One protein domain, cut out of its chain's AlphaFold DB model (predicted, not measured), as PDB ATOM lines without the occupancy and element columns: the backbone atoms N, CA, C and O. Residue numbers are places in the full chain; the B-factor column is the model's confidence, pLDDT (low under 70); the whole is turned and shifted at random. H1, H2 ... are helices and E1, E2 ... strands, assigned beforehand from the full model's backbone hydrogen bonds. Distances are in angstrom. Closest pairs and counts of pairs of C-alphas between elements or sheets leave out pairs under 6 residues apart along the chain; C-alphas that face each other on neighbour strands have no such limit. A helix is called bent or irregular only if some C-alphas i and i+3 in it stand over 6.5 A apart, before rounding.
ATOM      1  N   PRO A   6      -3.981  34.019   5.520       87.94
ATOM      2  CA  PRO A   6      -4.895  32.895   5.635       87.94
ATOM      3  C   PRO A   6      -4.128  31.588   5.911       87.94
ATOM      4  O   PRO A   6      -3.052  31.377   5.338       87.94
ATOM      5  N   PRO A   7      -4.673  30.664   6.719       89.00
ATOM      6  CA  PRO A   7      -3.970  29.439   7.114       89.00
ATOM      7  C   PRO A   7      -3.562  28.557   5.921       89.00
ATOM      8  O   PRO A   7      -2.529  27.892   5.958       89.00
ATOM      9  N   TRP A   8      -4.317  28.598   4.820       91.56
ATOM     10  CA  TRP A   8      -3.972  27.887   3.587       91.56
ATOM     11  C   TRP A   8      -2.768  28.503   2.854       91.56
ATOM     12  O   TRP A   8      -1.982  27.768   2.262       91.56
ATOM     13  N   VAL A   9      -2.563  29.825   2.934       92.69
ATOM     14  CA  VAL A   9      -1.376  30.486   2.358       92.69
ATOM     15  C   VAL A   9      -0.128  30.053   3.120       92.69
ATOM     16  O   VAL A   9       0.880  29.703   2.509       92.69
ATOM     17  N   LEU A  10      -0.215  30.002   4.453       91.31
ATOM     18  CA  LEU A  10       0.840  29.458   5.311       91.31
ATOM     19  C   LEU A  10       1.178  28.010   4.935       91.31
ATOM     20  O   LEU A  10       2.351  27.686   4.756       91.31
ATOM     21  N   ALA A  11       0.168  27.158   4.742       93.06
ATOM     22  CA  ALA A  11       0.381  25.775   4.318       93.06
ATOM     23  C   ALA A  11       1.101  25.685   2.959       93.06
ATOM     24  O   ALA A  11       2.074  24.940   2.828       93.06
ATOM     25  N   LEU A  12       0.688  26.481   1.966       95.69
ATOM     26  CA  LEU A  12       1.342  26.514   0.655       95.69
ATOM     27  C   LEU A  12       2.794  26.993   0.742       95.69
ATOM     28  O   LEU A  12       3.663  26.406   0.097       95.69
ATOM     29  N   LEU A  13       3.079  28.010   1.560       95.50
ATOM     30  CA  LEU A  13       4.444  28.492   1.778       95.50
ATOM     31  C   LEU A  13       5.333  27.412   2.400       95.50
ATOM     32  O   LEU A  13       6.463  27.215   1.948       95.50
ATOM     33  N   VAL A  14       4.822  26.678   3.389       95.69
ATOM     34  CA  VAL A  14       5.550  25.566   4.017       95.69
ATOM     35  C   VAL A  14       5.835  24.459   3.003       95.69
ATOM     36  O   VAL A  14       6.971  23.989   2.918       95.69
ATOM     37  N   VAL A  15       4.847  24.072   2.193       96.50
ATOM     38  CA  VAL A  15       5.024  23.049   1.150       96.50
ATOM     39  C   VAL A  15       6.028  23.514   0.094       96.50
ATOM     40  O   VAL A  15       6.950  22.769  -0.242       96.50
ATOM     41  N   ALA A  16       5.914  24.750  -0.392       95.81
ATOM     42  CA  ALA A  16       6.843  25.316  -1.367       95.81
ATOM     43  C   ALA A  16       8.281  25.350  -0.828       95.81
ATOM     44  O   ALA A  16       9.221  24.950  -1.523       95.81
ATOM     45  N   LEU A  17       8.460  25.759   0.431       95.88
ATOM     46  CA  LEU A  17       9.759  25.752   1.094       95.88
ATOM     47  C   LEU A  17      10.310  24.326   1.232       95.88
ATOM     48  O   LEU A  17      11.481  24.093   0.927       95.88
ATOM     49  N   ALA A  18       9.480  23.362   1.634       95.06
ATOM     50  CA  ALA A  18       9.873  21.961   1.741       95.06
ATOM     51  C   ALA A  18      10.327  21.390   0.387       95.06
ATOM     52  O   ALA A  18      11.382  20.755   0.313       95.06
ATOM     53  N   VAL A  19       9.596  21.679  -0.695       93.94
ATOM     54  CA  VAL A  19       9.955  21.275  -2.065       93.94
ATOM     55  C   VAL A  19      11.276  21.909  -2.499       93.94
ATOM     56  O   VAL A  19      12.144  21.210  -3.027       93.94
ATOM     57  N   LEU A  20      11.483  23.203  -2.234       91.75
ATOM     58  CA  LEU A  20      12.743  23.885  -2.543       91.75
ATOM     59  C   LEU A  20      13.925  23.278  -1.781       91.75
ATOM     60  O   LEU A  20      14.969  22.988  -2.372       91.75
ATOM     61  N   LEU A  21      13.774  23.048  -0.476       90.69
ATOM     62  CA  LEU A  21      14.813  22.438   0.354       90.69
ATOM     63  C   LEU A  21      15.114  21.000  -0.079       90.69
ATOM     64  O   LEU A  21      16.284  20.611  -0.144       90.69
ATOM     65  N   TYR A  22      14.085  20.232  -0.434       90.50
ATOM     66  CA  TYR A  22      14.235  18.888  -0.985       90.50
ATOM     67  C   TYR A  22      14.967  18.915  -2.332       90.50
ATOM     68  O   TYR A  22      15.950  18.194  -2.519       90.50
ATOM     69  N   GLY A  23      14.593  19.821  -3.237       88.06
ATOM     70  CA  GLY A  23      15.285  20.034  -4.508       88.06
ATOM     71  C   GLY A  23      16.774  20.326  -4.313       88.06
ATOM     72  O   GLY A  23      17.615  19.696  -4.953       88.06
ATOM     73  N   ARG A  24      17.134  21.184  -3.349       85.75
ATOM     74  CA  ARG A  24      18.544  21.475  -3.004       85.75
ATOM     75  C   ARG A  24      19.282  20.302  -2.350       85.75
ATOM     76  O   ARG A  24      20.512  20.275  -2.356       85.75
ATOM     77  N   ARG A  25      18.568  19.338  -1.766       85.69
ATOM     78  CA  ARG A  25      19.152  18.099  -1.221       85.69
ATOM     79  C   ARG A  25      19.418  17.063  -2.309       85.69
ATOM     80  O   ARG A  25      20.355  16.282  -2.151       85.69
ATOM     81  N   VAL A  26      18.621  17.057  -3.379       87.69
ATOM     82  CA  VAL A  26      18.696  16.074  -4.476       87.69
ATOM     83  C   VAL A  26      19.492  16.594  -5.672       87.69
ATOM     84  O   VAL A  26      20.056  15.796  -6.417       87.69
ATOM     85  N   LEU A  27      19.588  17.907  -5.854       88.56
ATOM     86  CA  LEU A  27      20.328  18.548  -6.937       88.56
ATOM     87  C   LEU A  27      21.582  19.239  -6.396       88.56
ATOM     88  O   LEU A  27      21.591  19.788  -5.296       88.56
ATOM     89  N   GLN A  28      22.651  19.223  -7.181       87.19
ATOM     90  CA  GLN A  28      23.876  19.968  -6.909       87.19
ATOM     91  C   GLN A  28      24.422  20.573  -8.207       87.19
ATOM     92  O   GLN A  28      24.231  19.984  -9.272       87.19
ATOM     93  N   PRO A  29      25.114  21.717  -8.160       88.00
ATOM     94  CA  PRO A  29      25.848  22.209  -9.317       88.00
ATOM     95  C   PRO A  29      27.010  21.262  -9.643       88.00
ATOM     96  O   PRO A  29      27.701  20.768  -8.749       88.00
ATOM     97  N   CYS A  30      27.223  20.984 -10.926       88.12
ATOM     98  CA  CYS A  30      28.362  20.203 -11.387       88.12
ATOM     99  C   CYS A  30      29.661  20.964 -11.065       88.12
ATOM    100  O   CYS A  30      29.764  22.130 -11.452       88.12
ATOM    101  N   PRO A  31      30.670  20.331 -10.435       86.00
ATOM    102  CA  PRO A  31      31.912  21.012 -10.054       86.00
ATOM    103  C   PRO A  31      32.748  21.491 -11.251       86.00
ATOM    104  O   PRO A  31      33.621  22.326 -11.066       86.00
ATOM    105  N   HIS A  32      32.476  20.981 -12.458       87.56
ATOM    106  CA  HIS A  32      33.225  21.314 -13.675       87.56
ATOM    107  C   HIS A  32      32.569  22.430 -14.496       87.56
ATOM    108  O   HIS A  32      33.238  23.353 -14.936       87.56
ATOM    109  N   CYS A  33      31.254  22.341 -14.732       88.94
ATOM    110  CA  CYS A  33      30.532  23.255 -15.632       88.94
ATOM    111  C   CYS A  33      29.471  24.122 -14.936       88.94
ATOM    112  O   CYS A  33      28.825  24.932 -15.590       88.94
ATOM    113  N   GLY A  34      29.226  23.921 -13.637       87.44
ATOM    114  CA  GLY A  34      28.237  24.679 -12.860       87.44
ATOM    115  C   GLY A  34      26.771  24.303 -13.105       87.44
ATOM    116  O   GLY A  34      25.894  24.778 -12.387       87.44
ATOM    117  N   ARG A  35      26.469  23.425 -14.072       89.62
ATOM    118  CA  ARG A  35      25.085  23.045 -14.395       89.62
ATOM    119  C   ARG A  35      24.439  22.237 -13.266       89.62
ATOM    120  O   ARG A  35      25.097  21.392 -12.665       89.62
ATOM    121  N   LEU A  36      23.150  22.458 -13.008       89.50
ATOM    122  CA  LEU A  36      22.377  21.676 -12.037       89.50
ATOM    123  C   LEU A  36      22.297  20.207 -12.474       89.50
ATOM    124  O   LEU A  36      21.752  19.888 -13.529       89.50
ATOM    125  N   VAL A  37      22.846  19.312 -11.656       88.75
ATOM    126  CA  VAL A  37      22.850  17.858 -11.857       88.75
ATOM    127  C   VAL A  37      22.327  17.146 -10.613       88.75
ATOM    128  O   VAL A  37      22.262  17.730  -9.530       88.75
ATOM    129  N   ARG A  38      21.969  15.860 -10.727       86.44
ATOM    130  CA  ARG A  38      21.623  15.058  -9.544       86.44
ATOM    131  C   ARG A  38      22.818  14.950  -8.608       86.44
ATOM    132  O   ARG A  38      23.955  14.715  -9.025       86.44
ATOM    133  N   ARG A  39      22.543  15.097  -7.322       84.50
ATOM    134  CA  ARG A  39      23.506  14.942  -6.249       84.50
ATOM    135  C   ARG A  39      23.968  13.499  -6.174       84.50
ATOM    136  O   ARG A  39      23.161  12.581  -6.059       84.50
ATOM    137  N   ALA A  40      25.282  13.313  -6.219       82.50
ATOM    138  CA  ALA A  40      25.879  12.004  -6.025       82.50
ATOM    139  C   ALA A  40      25.675  11.545  -4.579       82.50
ATOM    140  O   ALA A  40      26.182  12.176  -3.652       82.50
ATOM    141  N   HIS A  41      24.908  10.469  -4.382       77.31
ATOM    142  CA  HIS A  41      24.666   9.899  -3.054       77.31
ATOM    143  C   HIS A  41      25.676   8.792  -2.722       77.31
ATOM    144  O   HIS A  41      26.196   8.760  -1.606       77.31
ATOM    145  N   ARG A  42      25.984   7.923  -3.696       77.44
ATOM    146  CA  ARG A  42      27.028   6.888  -3.643       77.44
ATOM    147  C   ARG A  42      27.645   6.736  -5.037       77.44
ATOM    148  O   ARG A  42      26.903   6.646  -6.009       77.44
ATOM    149  N   GLY A  43      28.973   6.707  -5.119       82.88
ATOM    150  CA  GLY A  43      29.698   6.467  -6.368       82.88
ATOM    151  C   GLY A  43      29.842   7.683  -7.286       82.88
ATOM    152  O   GLY A  43      29.459   8.811  -6.957       82.88
ATOM    153  N   TRP A  44      30.476   7.438  -8.430       85.31
ATOM    154  CA  TRP A  44      30.758   8.433  -9.460       85.31
ATOM    155  C   TRP A  44      29.544   8.603 -10.370       85.31
ATOM    156  O   TRP A  44      29.005   7.627 -10.886       85.31
ATOM    157  N   LEU A  45      29.125   9.846 -10.587       87.44
ATOM    158  CA  LEU A  45      28.125  10.184 -11.595       87.44
ATOM    159  C   LEU A  45      28.776  10.945 -12.736       87.44
ATOM    160  O   LEU A  45      29.742  11.681 -12.547       87.44
ATOM    161  N   ARG A  46      28.223  10.786 -13.936       89.06
ATOM    162  CA  ARG A  46      28.663  11.515 -15.122       89.06
ATOM    163  C   ARG A  46      27.702  12.666 -15.390       89.06
ATOM    164  O   ARG A  46      26.490  12.474 -15.427       89.06
ATOM    165  N   CYS A  47      28.235  13.875 -15.557       90.19
ATOM    166  CA  CYS A  47      27.416  15.018 -15.947       90.19
ATOM    167  C   CYS A  47      26.937  14.814 -17.394       90.19
ATOM    168  O   CYS A  47      27.783  14.604 -18.262       90.19
ATOM    169  N   PRO A  48      25.631  14.926 -17.695       87.88
ATOM    170  CA  PRO A  48      25.122  14.763 -19.058       87.88
ATOM    171  C   PRO A  48      25.555  15.895 -20.000       87.88
ATOM    172  O   PRO A  48      25.354  15.786 -21.198       87.88
ATOM    173  N   HIS A  49      26.130  16.979 -19.463       90.25
ATOM    174  CA  HIS A  49      26.438  18.176 -20.236       90.25
ATOM    175  C   HIS A  49      27.920  18.378 -20.545       90.25
ATOM    176  O   HIS A  49      28.256  18.809 -21.639       90.25
ATOM    177  N   CYS A  50      28.805  18.122 -19.578       90.19
ATOM    178  CA  CYS A  50      30.255  18.190 -19.792       90.19
ATOM    179  C   CYS A  50      30.898  16.804 -19.908       90.19
ATOM    180  O   CYS A  50      32.111  16.713 -20.063       90.19
ATOM    181  N   HIS A  51      30.113  15.731 -19.755       90.62
ATOM    182  CA  HIS A  51      30.548  14.329 -19.765       90.62
ATOM    183  C   HIS A  51      31.641  13.963 -18.742       90.62
ATOM    184  O   HIS A  51      32.082  12.814 -18.695       90.62
ATOM    185  N   ARG A  52      32.030  14.893 -17.860       88.81
ATOM    186  CA  ARG A  52      32.983  14.642 -16.778       88.81
ATOM    187  C   ARG A  52      32.328  13.904 -15.622       88.81
ATOM    188  O   ARG A  52      31.143  14.079 -15.318       88.81
ATOM    189  N   GLN A  53      33.139  13.084 -14.969       89.12
ATOM    190  CA  GLN A  53      32.749  12.380 -13.761       89.12
ATOM    191  C   GLN A  53      32.854  13.322 -12.561       89.12
ATOM    192  O   GLN A  53      33.772  14.138 -12.459       89.12
ATOM    193  N   TYR A  54      31.894  13.219 -11.657       86.50
ATOM    194  CA  TYR A  54      31.891  13.925 -10.390       86.50
ATOM    195  C   TYR A  54      31.531  12.949  -9.276       86.50
ATOM    196  O   TYR A  54      30.692  12.061  -9.434       86.50
TER     197      TYR A  54
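What this domain is: This is residues 6 to 54 of the 62 residues of an uncharacterized protein of Candidatus Rokubacteria bacterium RIFCSPLOWO2_12_FULL_73_47 (UniProt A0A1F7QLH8). The model is a small head on a long handle: one helix, H1, sticks out with its residues 7 to 22 from a small body of loops, in which the hairpin of E1 and E2 follows directly on the helix's last residue. Beyond the hairpin, residues 39 to 54 make a long loop that folds back on itself, residues 45 to 46 pairing with residues 53 to 54. The printed part has 49 residues, with one named helix and two named strands in the order H1, E1, E2; the sheet is E1 - E2, antiparallel, and the class is mixed, helices and strands. The whole is extended, with a radius of gyration of the C-alphas of 15.2 A, and a rod spanning 48 by 20 by 13 A, its length made by the helix handle and the head together.

Where its parts are: Begin at Pro 6, then find C-alpha 7 at (-3.970, 29.439, 7.114); from there H1, residues 7 to 26, runs 28.8 A to C-alpha 26 at (18.696, 16.074, -4.476). Go straight on into E1, residues 27 to 29, which is 7.0 A from first to last C-alpha. After residues 30 to 35 you reach E2, residues 36 to 38, 7.1 A long, which ends at C-alpha 38 at (21.623, 15.058, -9.544). From Arg 39 to Tyr 54 there is no named element.

How they stand to each other: Look along H1 first: every O i to N i+4 pair inside it is within hydrogen-bond range, and it is not bent. A tight link joins H1 to E1. Next look at E1 and E2, a hairpin of antiparallel neighbour strands with 133 degrees between their directions. The C-alphas of Pro 29 and Leu 36 face each other at 4.4 A, and those of Leu 27 and Arg 38 at 4.5 A. Across the pair, N 28 and O 37 are within hydrogen-bond range at 2.8 A, as are N 37 and O 28 at 2.8 A. Compare H1 with E2: their closest C-alphas, those of Val 26 and Arg 38, are 5.9 A apart, while their centres are 19.5 A apart. Farther along, residues 45 to 46 pair antiparallel with residues 53 to 54.

The domain as a whole: The two C-alphas farthest apart are those of Pro 6 and Arg 52, at 47.6 A. Residues 6 to 22, of which 7 to 22 belong to H1, stand free; without them the body has 32 residues, spans 22 by 19 by 12 A and has a radius of gyration of 8.6 A. The printed part has no cut, and the link from E1 to E2, with 6 residues between them, is short. The mean pLDDT of the printed part is 89.1, and no printed residue is under 70.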